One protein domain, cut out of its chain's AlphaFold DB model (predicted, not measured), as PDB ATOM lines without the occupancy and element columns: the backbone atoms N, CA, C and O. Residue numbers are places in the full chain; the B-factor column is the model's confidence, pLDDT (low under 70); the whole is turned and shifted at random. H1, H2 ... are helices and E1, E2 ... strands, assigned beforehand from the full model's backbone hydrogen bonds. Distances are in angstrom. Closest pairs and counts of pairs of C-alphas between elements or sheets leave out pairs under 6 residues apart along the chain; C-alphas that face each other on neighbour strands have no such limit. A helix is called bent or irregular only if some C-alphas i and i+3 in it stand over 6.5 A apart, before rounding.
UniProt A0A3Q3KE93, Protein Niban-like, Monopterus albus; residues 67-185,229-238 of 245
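What this domain is: This is residues 67 to 185 and 229 to 238 of the 245 residues of the protein "Protein Niban-like" of Monopterus albus (UniProt A0A3Q3KE93). A seven-stranded sheet, curled like part of a barrel, wraps round one long helix, H2. A short helix, H1, packs on the sheet by strands E5 and E4, and residues 121 to 129, of which 121 to 122 belong to H1, stick out free. The 129 printed residues hold two named helices and seven named strands, along the chain E1 E2 E3 E4 H1 E5 E6 H2 E7; the sheet runs E3 E7 E2 E1 E6 E5 E4, mixed, and the class is mixed, helices and strands. The whole is compact, with a radius of gyration of the C-alphas of 14.8 A and spans of 46 by 34 by 30 A.

How they stand to each other: The strongly twisted sheet runs from edge strand E3, residues 99 to 101, through E7, 232 to 237, E2, 81 to 90, E1, 67 to 75, E6, 156 to 160, and E5, 144 to 149, to edge strand E4, 107 to 109. E1 bends by 69 degrees at residue 71. E3 and E7 are parallel, with N 234 and O 99 2.8 A apart; E7 and E2 are parallel, with N 235 and O 87 at 3.2 A. E2 and E1 form an antiparallel hairpin, with N 72 and O 84 at 2.8 A. E1 and E6 are antiparallel, with N 159 and O 73 at 2.9 A. E5 and E6 form a hairpin, with N 146 and O 158 at 2.8 A; E5 and E4 are antiparallel, with N 109 and O 147 at 2.8 A. These N and O pairs are within hydrogen-bond range. The sheet curls round H2, residues 163 to 185, and the two make two layers, a helix on one face of a sheet. The closest C-alphas of H2 and E7 are those of Cys 176 and Ser 237, 5.4 A apart. H1, residues 112 to 122, is on the sheet at a height of 10.4 A, over E5 and only just over E4, with 3 C-alphas; it runs along the strands, at 4 degrees to E5 on the local plane. H1 and H2 are apart. Every O i to N i+4 pair is within range in H1, and 17 of 19 in H2.

Where its parts are: E1 begins at C-alpha 67, (193.738, 186.560, 151.594), and is 22.4 A long; E2 is 27.1 A. H1 is 15.4 A. H2 is 33.5 A, ending at C-alpha 185, (182.402, 170.873, 163.626); it is neither bent nor irregular, but only just: C-alphas 181 and 184 are 6.4 A apart. E7, 16.2 A, ends at C-alpha 237, (186.349, 181.212, 153.613).

The domain as a whole: The two C-alphas farthest apart, of Lys 93 and Thr 127, are 45.9 A apart. Residues 186 to 228 are not printed, with 33.1 A between C-alphas 185 and 229. The link from H1 to E5 is long, 21 residues. Mean pLDDT of the printed part is 75.4; it is under 70 at residues 90 to 99, 124 to 132, 137 to 138, 184 to 185 and 229 to 238.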
ATOM      1  N   LEU A  67     192.729 187.577 151.292       75.56
ATOM      2  CA  LEU A  67     193.738 186.560 151.594       75.56
ATOM      3  C   LEU A  67     194.562 186.214 150.352       75.56
ATOM      4  O   LEU A  67     195.720 185.835 150.472       75.56
ATOM      5  N   TYR A  68     193.951 186.351 149.177       81.38
ATOM      6  CA  TYR A  68     194.583 186.157 147.881       81.38
ATOM      7  C   TYR A  68     193.828 186.946 146.830       81.38
ATOM      8  O   TYR A  68     192.600 187.036 146.875       81.38
ATOM      9  N   GLU A  69     194.569 187.468 145.874       84.81
ATOM     10  CA  GLU A  69     194.039 188.170 144.727       84.81
ATOM     11  C   GLU A  69     195.024 187.994 143.579       84.81
ATOM     12  O   GLU A  69     196.223 188.212 143.749       84.81
ATOM     13  N   GLY A  70     194.532 187.522 142.438       84.00
ATOM     14  CA  GLY A  70     195.390 187.224 141.304       84.00
ATOM     15  C   GLY A  70     194.632 186.655 140.116       84.00
ATOM     16  O   GLY A  70     193.473 186.239 140.214       84.00
ATOM     17  N   GLU A  71     195.309 186.649 138.977       86.06
ATOM     18  CA  GLU A  71     194.818 186.026 137.757       86.06
ATOM     19  C   GLU A  71     195.109 184.526 137.773       86.06
ATOM     20  O   GLU A  71     196.203 184.087 138.119       86.06
ATOM     21  N   VAL A  72     194.111 183.739 137.387       87.69
ATOM     22  CA  VAL A  72     194.193 182.283 137.292       87.69
ATOM     23  C   VAL A  72     193.659 181.840 135.935       87.69
ATOM     24  O   VAL A  72     192.648 182.364 135.455       87.69
ATOM     25  N   LEU A  73     194.313 180.866 135.302       90.50
ATOM     26  CA  LEU A  73     193.746 180.206 134.127       90.50
ATOM     27  C   LEU A  73     192.797 179.130 134.633       90.50
ATOM     28  O   LEU A  73     193.207 178.222 135.346       90.50
ATOM     29  N   PHE A  74     191.522 179.261 134.295       88.50
ATOM     30  CA  PHE A  74     190.453 178.388 134.755       88.50
ATOM     31  C   PHE A  74     189.816 177.671 133.568       88.50
ATOM     32  O   PHE A  74     189.485 178.312 132.567       88.50
ATOM     33  N   PHE A  75     189.618 176.360 133.690       88.75
ATOM     34  CA  PHE A  75     188.889 175.579 132.696       88.75
ATOM     35  C   PHE A  75     187.387 175.705 132.943       88.75
ATOM     36  O   PHE A  75     186.873 175.258 133.968       88.75
ATOM     37  N   ASP A  76     186.689 176.372 132.026       82.81
ATOM     38  CA  ASP A  76     185.272 176.664 132.190       82.81
ATOM     39  C   ASP A  76     184.343 175.559 131.680       82.81
ATOM     40  O   ASP A  76     184.754 174.577 131.065       82.81
ATOM     41  N   ASP A  77     183.043 175.742 131.918       79.56
ATOM     42  CA  ASP A  77     182.019 174.767 131.540       79.56
ATOM     43  C   ASP A  77     181.911 174.564 130.019       79.56
ATOM     44  O   ASP A  77     181.396 173.539 129.580       79.56
ATOM     45  N   ALA A  78     182.423 175.511 129.222       83.38
ATOM     46  CA  ALA A  78     182.500 175.416 127.768       83.38
ATOM     47  C   ALA A  78     183.741 174.635 127.293       83.38
ATOM     48  O   ALA A  78     184.064 174.680 126.104       83.38
ATOM     49  N   ARG A  79     184.435 173.951 128.216       83.19
ATOM     50  CA  ARG A  79     185.681 173.207 127.994       83.19
ATOM     51  C   ARG A  79     186.788 174.077 127.397       83.19
ATOM     52  O   ARG A  79     187.550 173.632 126.540       83.19
ATOM     53  N   LYS A  80     186.868 175.343 127.820       85.81
ATOM     54  CA  LYS A  80     187.885 176.293 127.354       85.81
ATOM     55  C   LYS A  80     188.632 176.905 128.526       85.81
ATOM     56  O   LYS A  80     188.048 177.309 129.533       85.81
ATOM     57  N   TRP A  81     189.940 177.044 128.355       87.38
ATOM     58  CA  TRP A  81     190.762 177.805 129.279       87.38
ATOM     59  C   TRP A  81     190.446 179.291 129.154       87.38
ATOM     60  O   TRP A  81     190.479 179.865 128.064       87.38
ATOM     61  N   ARG A  82     190.130 179.922 130.283       88.19
ATOM     62  CA  ARG A  82     189.914 181.363 130.366       88.19
ATOM     63  C   ARG A  82     190.682 181.942 131.533       88.19
ATOM     64  O   ARG A  82     190.627 181.420 132.643       88.19
ATOM     65  N   GLN A  83     191.319 183.076 131.293       88.00
ATOM     66  CA  GLN A  83     191.887 183.889 132.355       88.00
ATOM     67  C   GLN A  83     190.751 184.501 133.172       88.00
ATOM     68  O   GLN A  83     189.814 185.100 132.630       88.00
ATOM     69  N   ARG A  84     190.794 184.287 134.485       84.06
ATOM     70  CA  ARG A  84     189.829 184.824 135.441       84.06
ATOM     71  C   ARG A  84     190.577 185.468 136.589       84.06
ATOM     72  O   ARG A  84     191.583 184.951 137.052       84.06
ATOM     73  N   TYR A  85     190.044 186.580 137.069       81.31
ATOM     74  CA  TYR A  85     190.537 187.212 138.279       81.31
ATOM     75  C   TYR A  85     189.837 186.594 139.488       81.31
ATOM     76  O   TYR A  85     188.599 186.619 139.572       81.31
ATOM     77  N   MET A  86     190.613 186.007 140.394       80.19
ATOM     78  CA  MET A  86     190.106 185.345 141.589       80.19
ATOM     79  C   MET A  86     190.482 186.137 142.833       80.19
ATOM     80  O   MET A  86     191.635 186.513 143.022       80.19
ATOM     81  N   VAL A  87     189.500 186.333 143.715       78.69
ATOM     82  CA  VAL A  87     189.705 186.986 145.010       78.69
ATOM     83  C   VAL A  87     189.246 186.052 146.123       78.69
ATOM     84  O   VAL A  87     188.094 185.618 146.164       78.69
ATOM     85  N   VAL A  88     190.132 185.747 147.062       76.44
ATOM     86  CA  VAL A  88     189.817 184.992 148.277       76.44
ATOM     87  C   VAL A  88     189.686 185.979 149.420       76.44
ATOM     88  O   VAL A  88     190.609 186.743 149.693       76.44
ATOM     89  N   ARG A  89     188.544 185.974 150.110       72.94
ATOM     90  CA  ARG A  89     188.287 186.890 151.233       72.94
ATOM     91  C   ARG A  89     187.767 186.130 152.442       72.94
ATOM     92  O   ARG A  89     187.039 185.142 152.294       72.94
ATOM     93  N   SER A  90     188.086 186.624 153.638       61.75
ATOM     94  CA  SER A  90     187.359 186.228 154.844       61.75
ATOM     95  C   SER A  90     185.927 186.772 154.767       61.75
ATOM     96  O   SER A  90     185.705 187.960 154.526       61.75
ATOM     97  N   PHE A  91     184.931 185.889 154.869       52.34
ATOM     98  CA  PHE A  91     183.534 186.249 154.629       52.34
ATOM     99  C   PHE A  91     183.000 187.192 155.722       52.34
ATOM    100  O   PHE A  91     182.928 186.821 156.890       52.34
ATOM    101  N   MET A  92     182.561 188.392 155.338       50.56
ATOM    102  CA  MET A  92     181.741 189.286 156.165       50.56
ATOM    103  C   MET A  92     180.534 189.753 155.344       50.56
ATOM    104  O   MET A  92     180.621 189.817 154.118       50.56
ATOM    105  N   LYS A  93     179.401 190.034 156.010       41.69
ATOM    106  CA  LYS A  93     178.163 190.537 155.381       41.69
ATOM    107  C   LYS A  93     178.512 191.720 154.459       41.69
ATOM    108  O   LYS A  93     178.999 192.738 154.934       41.69
ATOM    109  N   GLY A  94     178.301 191.553 153.157       47.94
ATOM    110  CA  GLY A  94     178.678 192.504 152.112       47.94
ATOM    111  C   GLY A  94     178.097 192.083 150.763       47.94
ATOM    112  O   GLY A  94     177.300 191.143 150.704       47.94
ATOM    113  N   VAL A  95     178.486 192.776 149.689       48.47
ATOM    114  CA  VAL A  95     177.991 192.513 148.326       48.47
ATOM    115  C   VAL A  95     178.204 191.035 147.969       48.47
ATOM    116  O   VAL A  95     179.331 190.542 148.094       48.47
ATOM    117  N   PRO A  96     177.149 190.308 147.557       52.75
ATOM    118  CA  PRO A  96     177.265 188.898 147.251       52.75
ATOM    119  C   PRO A  96     178.237 188.700 146.086       52.75
ATOM    120  O   PRO A  96     178.170 189.415 145.081       52.75
ATOM    121  N   PRO A  97     179.159 187.739 146.205       54.19
ATOM    122  CA  PRO A  97     180.041 187.416 145.108       54.19
ATOM    123  C   PRO A  97     179.263 186.887 143.906       54.19
ATOM    124  O   PRO A  97     178.306 186.136 144.079       54.19
ATOM    125  N   ARG A  98     179.710 187.221 142.690       54.88
ATOM    126  CA  ARG A  98     179.096 186.693 141.460       54.88
ATOM    127  C   ARG A  98     179.262 185.184 141.331       54.88
ATOM    128  O   ARG A  98     178.315 184.499 140.970       54.88
ATOM    129  N   TYR A  99     180.443 184.675 141.668       61.59
ATOM    130  CA  TYR A  99     180.662 183.246 141.809       61.59
ATOM    131  C   TYR A  99     181.232 182.923 143.176       61.59
ATOM    132  O   TYR A  99     182.174 183.578 143.619       61.59
ATOM    133  N   LYS A 100     180.674 181.900 143.822       70.31
ATOM    134  CA  LYS A 100     181.117 181.425 145.126       70.31
ATOM    135  C   LYS A 100     181.678 180.017 145.007       70.31
ATOM    136  O   LYS A 100     180.916 179.058 144.914       70.31
ATOM    137  N   LEU A 101     183.000 179.884 145.070       74.75
ATOM    138  CA  LEU A 101     183.618 178.569 145.205       74.75
ATOM    139  C   LEU A 101     183.585 178.155 146.687       74.75
ATOM    140  O   LEU A 101     183.958 178.921 147.582       74.75
ATOM    141  N   LEU A 102     183.081 176.951 146.951       77.19
ATOM    142  CA  LEU A 102     183.010 176.348 148.281       77.19
ATOM    143  C   LEU A 102     183.833 175.058 148.275       77.19
ATOM    144  O   LEU A 102     183.279 174.009 147.936       77.19
ATOM    145  N   PRO A 103     185.123 175.116 148.645       81.00
ATOM    146  CA  PRO A 103     186.024 173.974 148.571       81.00
ATOM    147  C   PRO A 103     185.819 172.964 149.718       81.00
ATOM    148  O   PRO A 103     186.693 172.161 150.011       81.00
ATOM    149  N   THR A 104     184.673 172.988 150.401       80.81
ATOM    150  CA  THR A 104     184.368 172.072 151.505       80.81
ATOM    151  C   THR A 104     184.470 170.613 151.056       80.81
ATOM    152  O   THR A 104     183.910 170.259 150.019       80.81
ATOM    153  N   GLY A 105     185.162 169.785 151.840       77.81
ATOM    154  CA  GLY A 105     185.409 168.374 151.523       77.81
ATOM    155  C   GLY A 105     186.322 168.157 150.312       77.81
ATOM    156  O   GLY A 105     186.488 167.025 149.874       77.81
ATOM    157  N   GLY A 106     186.888 169.229 149.751       85.31
ATOM    158  CA  GLY A 106     187.692 169.164 148.544       85.31
ATOM    159  C   GLY A 106     189.084 168.595 148.768       85.31
ATOM    160  O   GLY A 106     189.675 168.779 149.832       85.31
ATOM    161  N   THR A 107     189.623 167.961 147.730       89.38
ATOM    162  CA  THR A 107     191.019 167.518 147.674       89.38
ATOM    163  C   THR A 107     191.742 168.254 146.554       89.38
ATOM    164  O   THR A 107     191.215 168.375 145.447       89.38
ATOM    165  N   VAL A 108     192.933 168.773 146.856       93.19
ATOM    166  CA  VAL A 108     193.779 169.492 145.896       93.19
ATOM    167  C   VAL A 108     194.825 168.535 145.347       93.19
ATOM    168  O   VAL A 108     195.530 167.888 146.117       93.19
ATOM    169  N   LEU A 109     194.931 168.466 144.025       92.75
ATOM    170  CA  LEU A 109     195.880 167.622 143.309       92.75
ATOM    171  C   LEU A 109     196.631 168.450 142.273       92.75
ATOM    172  O   LEU A 109     196.095 169.403 141.715       92.75
ATOM    173  N   THR A 110     197.878 168.082 142.011       92.25
ATOM    174  CA  THR A 110     198.756 168.784 141.060       92.25
ATOM    175  C   THR A 110     199.164 167.921 139.877       92.25
ATOM    176  O   THR A 110     199.836 168.410 138.976       92.25
ATOM    177  N   ALA A 111     198.776 166.647 139.881       88.62
ATOM    178  CA  ALA A 111     199.116 165.681 138.853       88.62
ATOM    179  C   ALA A 111     197.835 165.020 138.328       88.62
ATOM    180  O   ALA A 111     196.897 164.761 139.088       88.62
ATOM    181  N   GLU A 112     197.779 164.828 137.014       86.38
ATOM    182  CA  GLU A 112     196.598 164.311 136.320       86.38
ATOM    183  C   GLU A 112     196.360 162.832 136.621       86.38
ATOM    184  O   GLU A 112     195.229 162.433 136.863       86.38
ATOM    185  N   ASP A 113     197.422 162.035 136.686       87.94
ATOM    186  CA  ASP A 113     197.388 160.623 137.066       87.94
ATOM    187  C   ASP A 113     196.737 160.415 138.444       87.94
ATOM    188  O   ASP A 113     195.850 159.579 138.601       87.94
ATOM    189  N   MET A 114     197.098 161.244 139.425       89.31
ATOM    190  CA  MET A 114     196.500 161.242 140.762       89.31
ATOM    191  C   MET A 114     195.018 161.638 140.734       89.31
ATOM    192  O   MET A 114     194.213 161.100 141.497       89.31
ATOM    193  N   TYR A 115     194.647 162.586 139.867       88.62
ATOM    194  CA  TYR A 115     193.255 162.985 139.671       88.62
ATOM    195  C   TYR A 115     192.436 161.854 139.044       88.62
ATOM    196  O   TYR A 115     191.397 161.476 139.587       88.62
ATOM    197  N   MET A 116     192.934 161.265 137.959       86.62
ATOM    198  CA  MET A 116     192.274 160.169 137.254       86.62
ATOM    199  C   MET A 116     192.145 158.933 138.143       86.62
ATOM    200  O   MET A 116     191.071 158.345 138.188       86.62
ATOM    201  N   ALA A 117     193.148 158.617 138.968       87.25
ATOM    202  CA  ALA A 117     193.052 157.536 139.950       87.25
ATOM    203  C   ALA A 117     191.900 157.738 140.959       87.25
ATOM    204  O   ALA A 117     191.228 156.778 141.344       87.25
ATOM    205  N   MET A 118     191.624 158.981 141.383       83.38
ATOM    206  CA  MET A 118     190.448 159.268 142.217       83.38
ATOM    207  C   MET A 118     189.134 159.156 141.451       83.38
ATOM    208  O   MET A 118     188.142 158.700 142.020       83.38
ATOM    209  N   VAL A 119     189.104 159.596 140.192       81.56
ATOM    210  CA  VAL A 119     187.921 159.459 139.331       81.56
ATOM    211  C   VAL A 119     187.604 157.981 139.119       81.56
ATOM    212  O   VAL A 119     186.468 157.575 139.351       81.56
ATOM    213  N   ASP A 120     188.610 157.170 138.800       82.25
ATOM    214  CA  ASP A 120     188.490 155.727 138.580       82.25
ATOM    215  C   ASP A 120     187.957 154.998 139.816       82.25
ATOM    216  O   ASP A 120     187.087 154.138 139.706       82.25
ATOM    217  N   LYS A 121     188.401 155.386 141.017       80.81
ATOM    218  CA  LYS A 121     187.867 154.827 142.268       80.81
ATOM    219  C   LYS A 121     186.377 155.134 142.463       80.81
ATOM    220  O   LYS A 121     185.671 154.350 143.096       80.81
ATOM    221  N   CYS A 122     185.900 156.278 141.974       71.88
ATOM    222  CA  CYS A 122     184.488 156.652 142.053       71.88
ATOM    223  C   CYS A 122     183.632 155.992 140.963       71.88
ATOM    224  O   CYS A 122     182.441 155.790 141.191       71.88
ATOM    225  N   PHE A 123     184.220 155.680 139.805       71.44
ATOM    226  CA  PHE A 123     183.526 155.164 138.621       71.44
ATOM    227  C   PHE A 123     184.290 153.971 138.014       71.44
ATOM    228  O   PHE A 123     184.859 154.094 136.927       71.44
ATOM    229  N   PRO A 124     184.323 152.813 138.699       66.69
ATOM    230  CA  PRO A 124     185.121 151.667 138.261       66.69
ATOM    231  C   PRO A 124     184.677 151.077 136.908       66.69
ATOM    232  O   PRO A 124     185.511 150.508 136.204       66.69
ATOM    233  N   ASP A 125     183.415 151.275 136.505       61.81
ATOM    234  CA  ASP A 125     182.797 150.567 135.369       61.81
ATOM    235  C   ASP A 125     182.556 151.428 134.107       61.81
ATOM    236  O   ASP A 125     182.111 150.912 133.080       61.81
ATOM    237  N   GLU A 126     182.870 152.729 134.116       60.00
ATOM    238  CA  GLU A 126     182.613 153.618 132.966       60.00
ATOM    239  C   GLU A 126     183.856 153.785 132.080       60.00
ATOM    240  O   GLU A 126     184.602 154.760 132.164       60.00
ATOM    241  N   THR A 127     184.096 152.818 131.194       55.03
ATOM    242  CA  THR A 127     185.275 152.798 130.304       55.03
ATOM    243  C   THR A 127     185.243 153.856 129.193       55.03
ATOM    244  O   THR A 127     186.296 154.187 128.661       55.03
ATOM    245  N   ASN A 128     184.073 154.423 128.870       49.84
ATOM    246  CA  ASN A 128     183.885 155.352 127.742       49.84
ATOM    247  C   ASN A 128     183.672 156.830 128.131       49.84
ATOM    248  O   ASN A 128     183.577 157.671 127.246       49.84
ATOM    249  N   VAL A 129     183.588 157.172 129.424       53.66
ATOM    250  CA  VAL A 129     183.285 158.554 129.884       53.66
ATOM    251  C   VAL A 129     184.537 159.268 130.426       53.66
ATOM    252  O   VAL A 129     184.515 160.449 130.765       53.66
ATOM    253  N   LYS A 130     185.678 158.568 130.474       56.50
ATOM    254  CA  LYS A 130     186.917 159.034 131.123       56.50
ATOM    255  C   LYS A 130     187.530 160.274 130.466       56.50
ATOM    256  O   LYS A 130     188.045 161.139 131.170       56.50
ATOM    257  N   GLU A 131     187.411 160.399 129.145       56.69
ATOM    258  CA  GLU A 131     187.926 161.540 128.368       56.69
ATOM    259  C   GLU A 131     187.209 162.866 128.686       56.69
ATOM    260  O   GLU A 131     187.717 163.952 128.389       56.69
ATOM    261  N   ASP A 132     186.038 162.804 129.327       64.19
ATOM    262  CA  ASP A 132     185.249 163.991 129.631       64.19
ATOM    263  C   ASP A 132     185.560 164.626 130.993       64.19
ATOM    264  O   ASP A 132     185.241 165.807 131.172       64.19
ATOM    265  N   PHE A 133     186.207 163.903 131.916       71.94
ATOM    266  CA  PHE A 133     186.459 164.394 133.275       71.94
ATOM    267  C   PHE A 133     187.646 165.352 133.352       71.94
ATOM    268  O   PHE A 133     187.516 166.419 133.943       71.94
ATOM    269  N   ALA A 134     188.797 165.014 132.773       72.31
ATOM    270  CA  ALA A 134     189.966 165.889 132.811       72.31
ATOM    271  C   ALA A 134     189.984 166.873 131.621       72.31
ATOM    272  O   ALA A 134     189.561 166.527 130.513       72.31
ATOM    273  N   PRO A 135     190.483 168.112 131.802       76.12
ATOM    274  CA  PRO A 135     190.820 168.987 130.688       76.12
ATOM    275  C   PRO A 135     191.838 168.302 129.764       76.12
ATOM    276  O   PRO A 135     192.802 167.729 130.268       76.12
ATOM    277  N   PRO A 136     191.696 168.397 128.428       72.00
ATOM    278  CA  PRO A 136     192.656 167.794 127.511       72.00
ATOM    279  C   PRO A 136     194.071 168.342 127.725       72.00
ATOM    280  O   PRO A 136     194.287 169.558 127.659       72.00
ATOM    281  N   VAL A 137     195.043 167.442 127.897       66.62
ATOM    282  CA  VAL A 137     196.466 167.783 128.092       66.62
ATOM    283  C   VAL A 137     197.013 168.614 126.931       66.62
ATOM    284  O   VAL A 137     197.768 169.563 127.136       66.62
ATOM    285  N   SER A 138     196.569 168.313 125.707       63.53
ATOM    286  CA  SER A 138     196.985 168.988 124.471       63.53
ATOM    287  C   SER A 138     196.593 170.469 124.395       63.53
ATOM    288  O   SER A 138     197.145 171.202 123.579       63.53
ATOM    289  N   GLY A 139     195.660 170.926 125.238       70.25
ATOM    290  CA  GLY A 139     195.183 172.310 125.281       70.25
ATOM    291  C   GLY A 139     195.611 173.093 126.522       70.25
ATOM    292  O   GLY A 139     195.060 174.169 126.757       70.25
ATOM    293  N   MET A 140     196.516 172.561 127.351       79.31
ATOM    294  CA  MET A 140     196.849 173.164 128.641       79.31
ATOM    295  C   MET A 140     197.755 174.404 128.481       79.31
ATOM    296  O   MET A 140     198.853 174.300 127.937       79.31
ATOM    297  N   PRO A 141     197.332 175.592 128.954       81.06
ATOM    298  CA  PRO A 141     198.024 176.857 128.685       81.06
ATOM    299  C   PRO A 141     199.240 177.124 129.592       81.06
ATOM    300  O   PRO A 141     199.891 178.157 129.446       81.06
ATOM    301  N   GLY A 142     199.533 176.246 130.551       80.62
ATOM    302  CA  GLY A 142     200.625 176.399 131.514       80.62
ATOM    303  C   GLY A 142     201.168 175.051 131.992       80.62
ATOM    304  O   GLY A 142     200.624 174.000 131.669       80.62
ATOM    305  N   GLN A 143     202.263 175.084 132.752       87.19
ATOM    306  CA  GLN A 143     203.003 173.879 133.166       87.19
ATOM    307  C   GLN A 143     202.596 173.362 134.553       87.19
ATOM    308  O   GLN A 143     202.985 172.265 134.944       87.19
ATOM    309  N   PHE A 144     201.816 174.144 135.300       91.44
ATOM    310  CA  PHE A 144     201.544 173.907 136.714       91.44
ATOM    311  C   PHE A 144     200.030 173.791 136.967       91.44
ATOM    312  O   PHE A 144     199.393 174.782 137.344       91.44
ATOM    313  N   PRO A 145     199.413 172.619 136.723       92.31
ATOM    314  CA  PRO A 145     197.981 172.425 136.919       92.31
ATOM    315  C   PRO A 145     197.607 172.264 138.397       92.31
ATOM    316  O   PRO A 145     198.392 171.801 139.224       92.31
ATOM    317  N   VAL A 146     196.378 172.641 138.738       93.31
ATOM    318  CA  VAL A 146     195.768 172.404 140.049       93.31
ATOM    319  C   VAL A 146     194.348 171.900 139.833       93.31
ATOM    320  O   VAL A 146     193.493 172.616 139.316       93.31
ATOM    321  N   TYR A 147     194.098 170.671 140.262       92.06
ATOM    322  CA  TYR A 147     192.807 170.003 140.225       92.06
ATOM    323  C   TYR A 147     192.183 170.076 141.621       92.06
ATOM    324  O   TYR A 147     192.790 169.662 142.608       92.06
ATOM    325  N   LEU A 148     190.968 170.602 141.718       91.12
ATOM    326  CA  LEU A 148     190.167 170.600 142.936       91.12
ATOM    327  C   LEU A 148     189.015 169.615 142.754       91.12
ATOM    328  O   LEU A 148     188.006 169.946 142.127       91.12
ATOM    329  N   ARG A 149     189.176 168.422 143.330       88.31
ATOM    330  CA  ARG A 149     188.148 167.377 143.370       88.31
ATOM    331  C   ARG A 149     187.182 167.667 144.506       88.31
ATOM    332  O   ARG A 149     187.629 167.796 145.647       88.31
ATOM    333  N   LEU A 150     185.883 167.767 144.223       84.56
ATOM    334  CA  LEU A 150     184.858 167.981 145.251       84.56
ATOM    335  C   LEU A 150     183.900 166.786 145.359       84.56
ATOM    336  O   LEU A 150     183.466 166.250 144.341       84.56
ATOM    337  N   PRO A 151     183.481 166.401 146.577       76.88
ATOM    338  CA  PRO A 151     182.443 165.394 146.743       76.88
ATOM    339  C   PRO A 151     181.094 165.955 146.273       76.88
ATOM    340  O   PRO A 151     180.700 167.057 146.662       76.88
ATOM    341  N   TYR A 152     180.377 165.189 145.444       70.31
ATOM    342  CA  TYR A 152     179.012 165.491 144.972       70.31
ATOM    343  C   TYR A 152     178.842 166.836 144.246       70.31
ATOM    344  O   TYR A 152     177.728 167.355 144.128       70.31
ATOM    345  N   ARG A 153     179.936 167.437 143.775       77.12
ATOM    346  CA  ARG A 153     179.933 168.692 143.021       77.12
ATOM    347  C   ARG A 153     180.863 168.580 141.831       77.12
ATOM    348  O   ARG A 153     181.672 167.667 141.743       77.12
ATOM    349  N   ARG A 154     180.746 169.553 140.930       79.69
ATOM    350  CA  ARG A 154     181.686 169.697 139.829       79.69
ATOM    351  C   ARG A 154     183.080 170.025 140.367       79.69
ATOM    352  O   ARG A 154     183.211 170.839 141.287       79.69
ATOM    353  N   ASP A 155     184.077 169.409 139.753       86.69
ATOM    354  CA  ASP A 155     185.487 169.682 139.994       86.69
ATOM    355  C   ASP A 155     185.911 170.995 139.334       86.69
ATOM    356  O   ASP A 155     185.269 171.485 138.402       86.69
ATOM    357  N   TYR A 156     187.005 171.569 139.830       88.19
ATOM    358  CA  TYR A 156     187.577 172.798 139.286       88.19
ATOM    359  C   TYR A 156     189.007 172.556 138.846       88.19
ATOM    360  O   TYR A 156     189.787 171.940 139.569       88.19
ATOM    361  N   TYR A 157     189.357 173.107 137.690       90.31
ATOM    362  CA  TYR A 157     190.680 172.958 137.104       90.31
ATOM    363  C   TYR A 157     191.294 174.331 136.908       90.31
ATOM    364  O   TYR A 157     190.704 175.214 136.274       90.31
ATOM    365  N   PHE A 158     192.486 174.495 137.459       91.50
ATOM    366  CA  PHE A 158     193.287 175.696 137.338       91.50
ATOM    367  C   PHE A 158     194.627 175.354 136.704       91.50
ATOM    368  O   PHE A 158     195.112 174.228 136.806       91.50
ATOM    369  N   CYS A 159     195.237 176.335 136.060       91.81
ATOM    370  CA  CYS A 159     196.568 176.211 135.498       91.81
ATOM    371  C   CYS A 159     197.356 177.495 135.752       91.81
ATOM    372  O   CYS A 159     196.809 178.600 135.694       91.81
ATOM    373  N   PHE A 160     198.642 177.339 136.049       91.56
ATOM    374  CA  PHE A 160     199.559 178.433 136.338       91.56
ATOM    375  C   PHE A 160     200.780 178.355 135.423       91.56
ATOM    376  O   PHE A 160     201.204 177.276 134.997       91.56
ATOM    377  N   GLN A 161     201.351 179.520 135.118       90.50
ATOM    378  CA  GLN A 161     202.578 179.616 134.327       90.50
ATOM    379  C   GLN A 161     203.827 179.471 135.194       90.50
ATOM    380  O   GLN A 161     204.854 179.003 134.710       90.50
ATOM    381  N   ARG A 162     203.746 179.852 136.475       92.00
ATOM    382  CA  ARG A 162     204.874 179.821 137.407       92.00
ATOM    383  C   ARG A 162     204.576 178.945 138.622       92.00
ATOM    384  O   ARG A 162     203.490 179.003 139.196       92.00
ATOM    385  N   GLN A 163     205.575 178.180 139.060       93.31
ATOM    386  CA  GLN A 163     205.452 177.265 140.201       93.31
ATOM    387  C   GLN A 163     205.147 177.993 141.521       93.31
ATOM    388  O   GLN A 163     204.399 177.494 142.356       93.31
ATOM    389  N   ASN A 164     205.707 179.188 141.719       93.19
ATOM    390  CA  ASN A 164     205.483 179.983 142.927       93.19
ATOM    391  C   ASN A 164     204.025 180.464 143.050       93.19
ATOM    392  O   ASN A 164     203.475 180.464 144.149       93.19
ATOM    393  N   GLU A 165     203.385 180.830 141.936       91.38
ATOM    394  CA  GLU A 165     201.964 181.194 141.901       91.38
ATOM    395  C   GLU A 165     201.077 179.991 142.214       91.38
ATOM    396  O   GLU A 165     200.162 180.101 143.030       91.38
ATOM    397  N   GLN A 166     201.395 178.833 141.625       93.25
ATOM    398  CA  GLN A 166     200.718 177.570 141.910       93.25
ATOM    399  C   GLN A 166     200.814 177.222 143.403       93.25
ATOM    400  O   GLN A 166     199.801 176.942 144.041       93.25
ATOM    401  N   ALA A 167     202.015 177.283 143.985       93.94
ATOM    402  CA  ALA A 167     202.246 176.963 145.391       93.94
ATOM    403  C   ALA A 167     201.493 177.918 146.334       93.94
ATOM    404  O   ALA A 167     200.840 177.467 147.279       93.94
ATOM    405  N   ALA A 168     201.520 179.225 146.052       92.00
ATOM    406  CA  ALA A 168     200.756 180.213 146.811       92.00
ATOM    407  C   ALA A 168     199.248 179.922 146.744       92.00
ATOM    408  O   ALA A 168     198.565 179.900 147.771       92.00
ATOM    409  N   PHE A 169     198.739 179.624 145.547       91.12
ATOM    410  CA  PHE A 169     197.338 179.279 145.341       91.12
ATOM    411  C   PHE A 169     196.929 178.007 146.095       91.12
ATOM    412  O   PHE A 169     195.910 178.010 146.788       91.12
ATOM    413  N   ILE A 170     197.733 176.942 146.023       92.69
ATOM    414  CA  ILE A 170     197.491 175.680 146.738       92.69
ATOM    415  C   ILE A 170     197.456 175.911 148.248       92.69
ATOM    416  O   ILE A 170     196.566 175.382 148.914       92.69
ATOM    417  N   SER A 171     198.379 176.711 148.790       92.50
ATOM    418  CA  SER A 171     198.412 177.029 150.223       92.50
ATOM    419  C   SER A 171     197.106 177.685 150.669       92.50
ATOM    420  O   SER A 171     196.471 177.235 151.621       92.50
ATOM    421  N   ILE A 172     196.660 178.710 149.941       88.50
ATOM    422  CA  ILE A 172     195.432 179.446 150.263       88.50
ATOM    423  C   ILE A 172     194.194 178.567 150.085       88.50
ATOM    424  O   ILE A 172     193.276 178.617 150.908       88.50
ATOM    425  N   LEU A 173     194.151 177.749 149.032       89.00
ATOM    426  CA  LEU A 173     193.040 176.837 148.781       89.00
ATOM    427  C   LEU A 173     192.945 175.769 149.877       89.00
ATOM    428  O   LEU A 173     191.860 175.544 150.411       89.00
ATOM    429  N   SER A 174     194.077 175.183 150.270       90.06
ATOM    430  CA  SER A 174     194.173 174.203 151.360       90.06
ATOM    431  C   SER A 174     193.738 174.801 152.697       90.06
ATOM    432  O   SER A 174     192.969 174.186 153.439       90.06
ATOM    433  N   ASP A 175     194.142 176.041 152.981       85.50
ATOM    434  CA  ASP A 175     193.679 176.769 154.159       85.50
ATOM    435  C   ASP A 175     192.170 177.023 154.130       85.50
ATOM    436  O   ASP A 175     191.498 176.867 155.153       85.50
ATOM    437  N   CYS A 176     191.605 177.351 152.965       83.31
ATOM    438  CA  CYS A 176     190.160 177.514 152.805       83.31
ATOM    439  C   CYS A 176     189.399 176.200 153.025       83.31
ATOM    440  O   CYS A 176     188.373 176.213 153.708       83.31
ATOM    441  N   ILE A 177     189.892 175.079 152.485       84.75
ATOM    442  CA  ILE A 177     189.321 173.738 152.696       84.75
ATOM    443  C   ILE A 177     189.313 173.413 154.188       84.75
ATOM    444  O   ILE A 177     188.266 173.120 154.768       84.75
ATOM    445  N   ARG A 178     190.481 173.529 154.832       83.94
ATOM    446  CA  ARG A 178     190.665 173.238 156.255       83.94
ATOM    447  C   ARG A 178     189.743 174.083 157.129       83.94
ATOM    448  O   ARG A 178     189.104 173.548 158.032       83.94
ATOM    449  N   HIS A 179     189.653 175.382 156.850       78.38
ATOM    450  CA  HIS A 179     188.784 176.289 157.591       78.38
ATOM    451  C   HIS A 179     187.312 175.882 157.450       78.38
ATOM    452  O   HIS A 179     186.664 175.593 158.451       78.38
ATOM    453  N   GLN A 180     186.818 175.716 156.217       75.44
ATOM    454  CA  GLN A 180     185.416 175.365 155.969       75.44
ATOM    455  C   GLN A 180     185.000 173.992 156.509       75.44
ATOM    456  O   GLN A 180     183.833 173.814 156.872       75.44
ATOM    457  N   ASN A 181     185.921 173.025 156.530       77.56
ATOM    458  CA  ASN A 181     185.674 171.701 157.098       77.56
ATOM    459  C   ASN A 181     185.553 171.776 158.626       77.56
ATOM    460  O   ASN A 181     184.683 171.134 159.209       77.56
ATOM    461  N   GLN A 182     186.374 172.605 159.276       73.19
ATOM    462  CA  GLN A 182     186.331 172.791 160.726       73.19
ATOM    463  C   GLN A 182     185.185 173.692 161.193       73.19
ATOM    464  O   GLN A 182     184.695 173.511 162.305       73.19
ATOM    465  N   ASP A 183     184.752 174.653 160.376       70.31
ATOM    466  CA  ASP A 183     183.734 175.636 160.762       70.31
ATOM    467  C   ASP A 183     182.417 174.991 161.190       70.31
ATOM    468  O   ASP A 183     181.745 175.504 162.081       70.31
ATOM    469  N   PHE A 184     182.031 173.872 160.575       66.69
ATOM    470  CA  PHE A 184     180.822 173.162 160.984       66.69
ATOM    471  C   PHE A 184     181.006 172.402 162.291       66.69
ATOM    472  O   PHE A 184     180.177 172.535 163.182       66.69
ATOM    473  N   LEU A 185     182.110 171.668 162.430       65.94
ATOM    474  CA  LEU A 185     182.402 170.873 163.626       65.94
ATOM    475  C   LEU A 185     182.619 171.740 164.873       65.94
ATOM    476  O   LEU A 185     182.382 171.291 165.987       65.94
ATOM    477  N   PRO A 229     175.875 183.692 134.260       29.16
ATOM    478  CA  PRO A 229     177.214 183.919 133.697       29.16
ATOM    479  C   PRO A 229     177.842 185.305 133.997       29.16
ATOM    480  O   PRO A 229     177.128 186.290 134.169       29.16
ATOM    481  N   SER A 230     179.193 185.379 133.908       31.81
ATOM    482  CA  SER A 230     180.107 186.568 133.928       31.81
ATOM    483  C   SER A 230     180.586 187.054 135.313       31.81
ATOM    484  O   SER A 230     179.823 187.051 136.264       31.81
ATOM    485  N   ARG A 231     181.788 187.588 135.605       30.83
ATOM    486  CA  ARG A 231     183.181 187.565 135.085       30.83
ATOM    487  C   ARG A 231     184.159 187.517 136.299       30.83
ATOM    488  O   ARG A 231     185.352 187.725 136.137       30.83
ATOM    489  N   TYR A 232     183.656 187.252 137.517       30.95
ATOM    490  CA  TYR A 232     184.397 187.379 138.784       30.95
ATOM    491  C   TYR A 232     184.091 186.214 139.724       30.95
ATOM    492  O   TYR A 232     182.919 185.882 139.924       30.95
ATOM    493  N   TRP A 233     185.140 185.613 140.294       37.62
ATOM    494  CA  TRP A 233     185.042 184.459 141.187       37.62
ATOM    495  C   TRP A 233     185.593 184.789 142.564       37.62
ATOM    496  O   TRP A 233     186.704 185.294 142.697       37.62
ATOM    497  N   ILE A 234     184.796 184.519 143.594       41.66
ATOM    498  CA  ILE A 234     185.157 184.742 144.989       41.66
ATOM    499  C   ILE A 234     185.083 183.408 145.722       41.66
ATOM    500  O   ILE A 234     184.038 182.767 145.824       41.66
ATOM    501  N   LEU A 235     186.209 182.995 146.282       35.06
ATOM    502  CA  LEU A 235     186.265 181.881 147.221       35.06
ATOM    503  C   LEU A 235     185.920 182.440 148.604       35.06
ATOM    504  O   LEU A 235     186.608 183.328 149.113       35.06
ATOM    505  N   CYS A 236     184.835 181.970 149.216       33.25
ATOM    506  CA  CYS A 236     184.430 182.455 150.535       33.25
ATOM    507  C   CYS A 236     184.932 181.525 151.635       33.25
ATOM    508  O   CYS A 236     184.317 180.491 151.862       33.25
ATOM    509  N   SER A 237     185.972 181.907 152.373       28.77
ATOM    510  CA  SER A 237     186.349 181.212 153.613       28.77
ATOM    511  C   SER A 237     185.375 181.614 154.739       28.77
ATOM    512  O   SER A 237     185.153 182.809 154.958       28.77
ATOM    513  N   CYS A 238     184.690 180.652 155.372       31.23
ATOM    514  CA  CYS A 238     183.461 180.901 156.139       31.23
ATOM    515  C   CYS A 238     183.649 181.034 157.660       31.23
ATOM    516  O   CYS A 238     183.056 180.274 158.415       31.23
TER     517      CYS A 238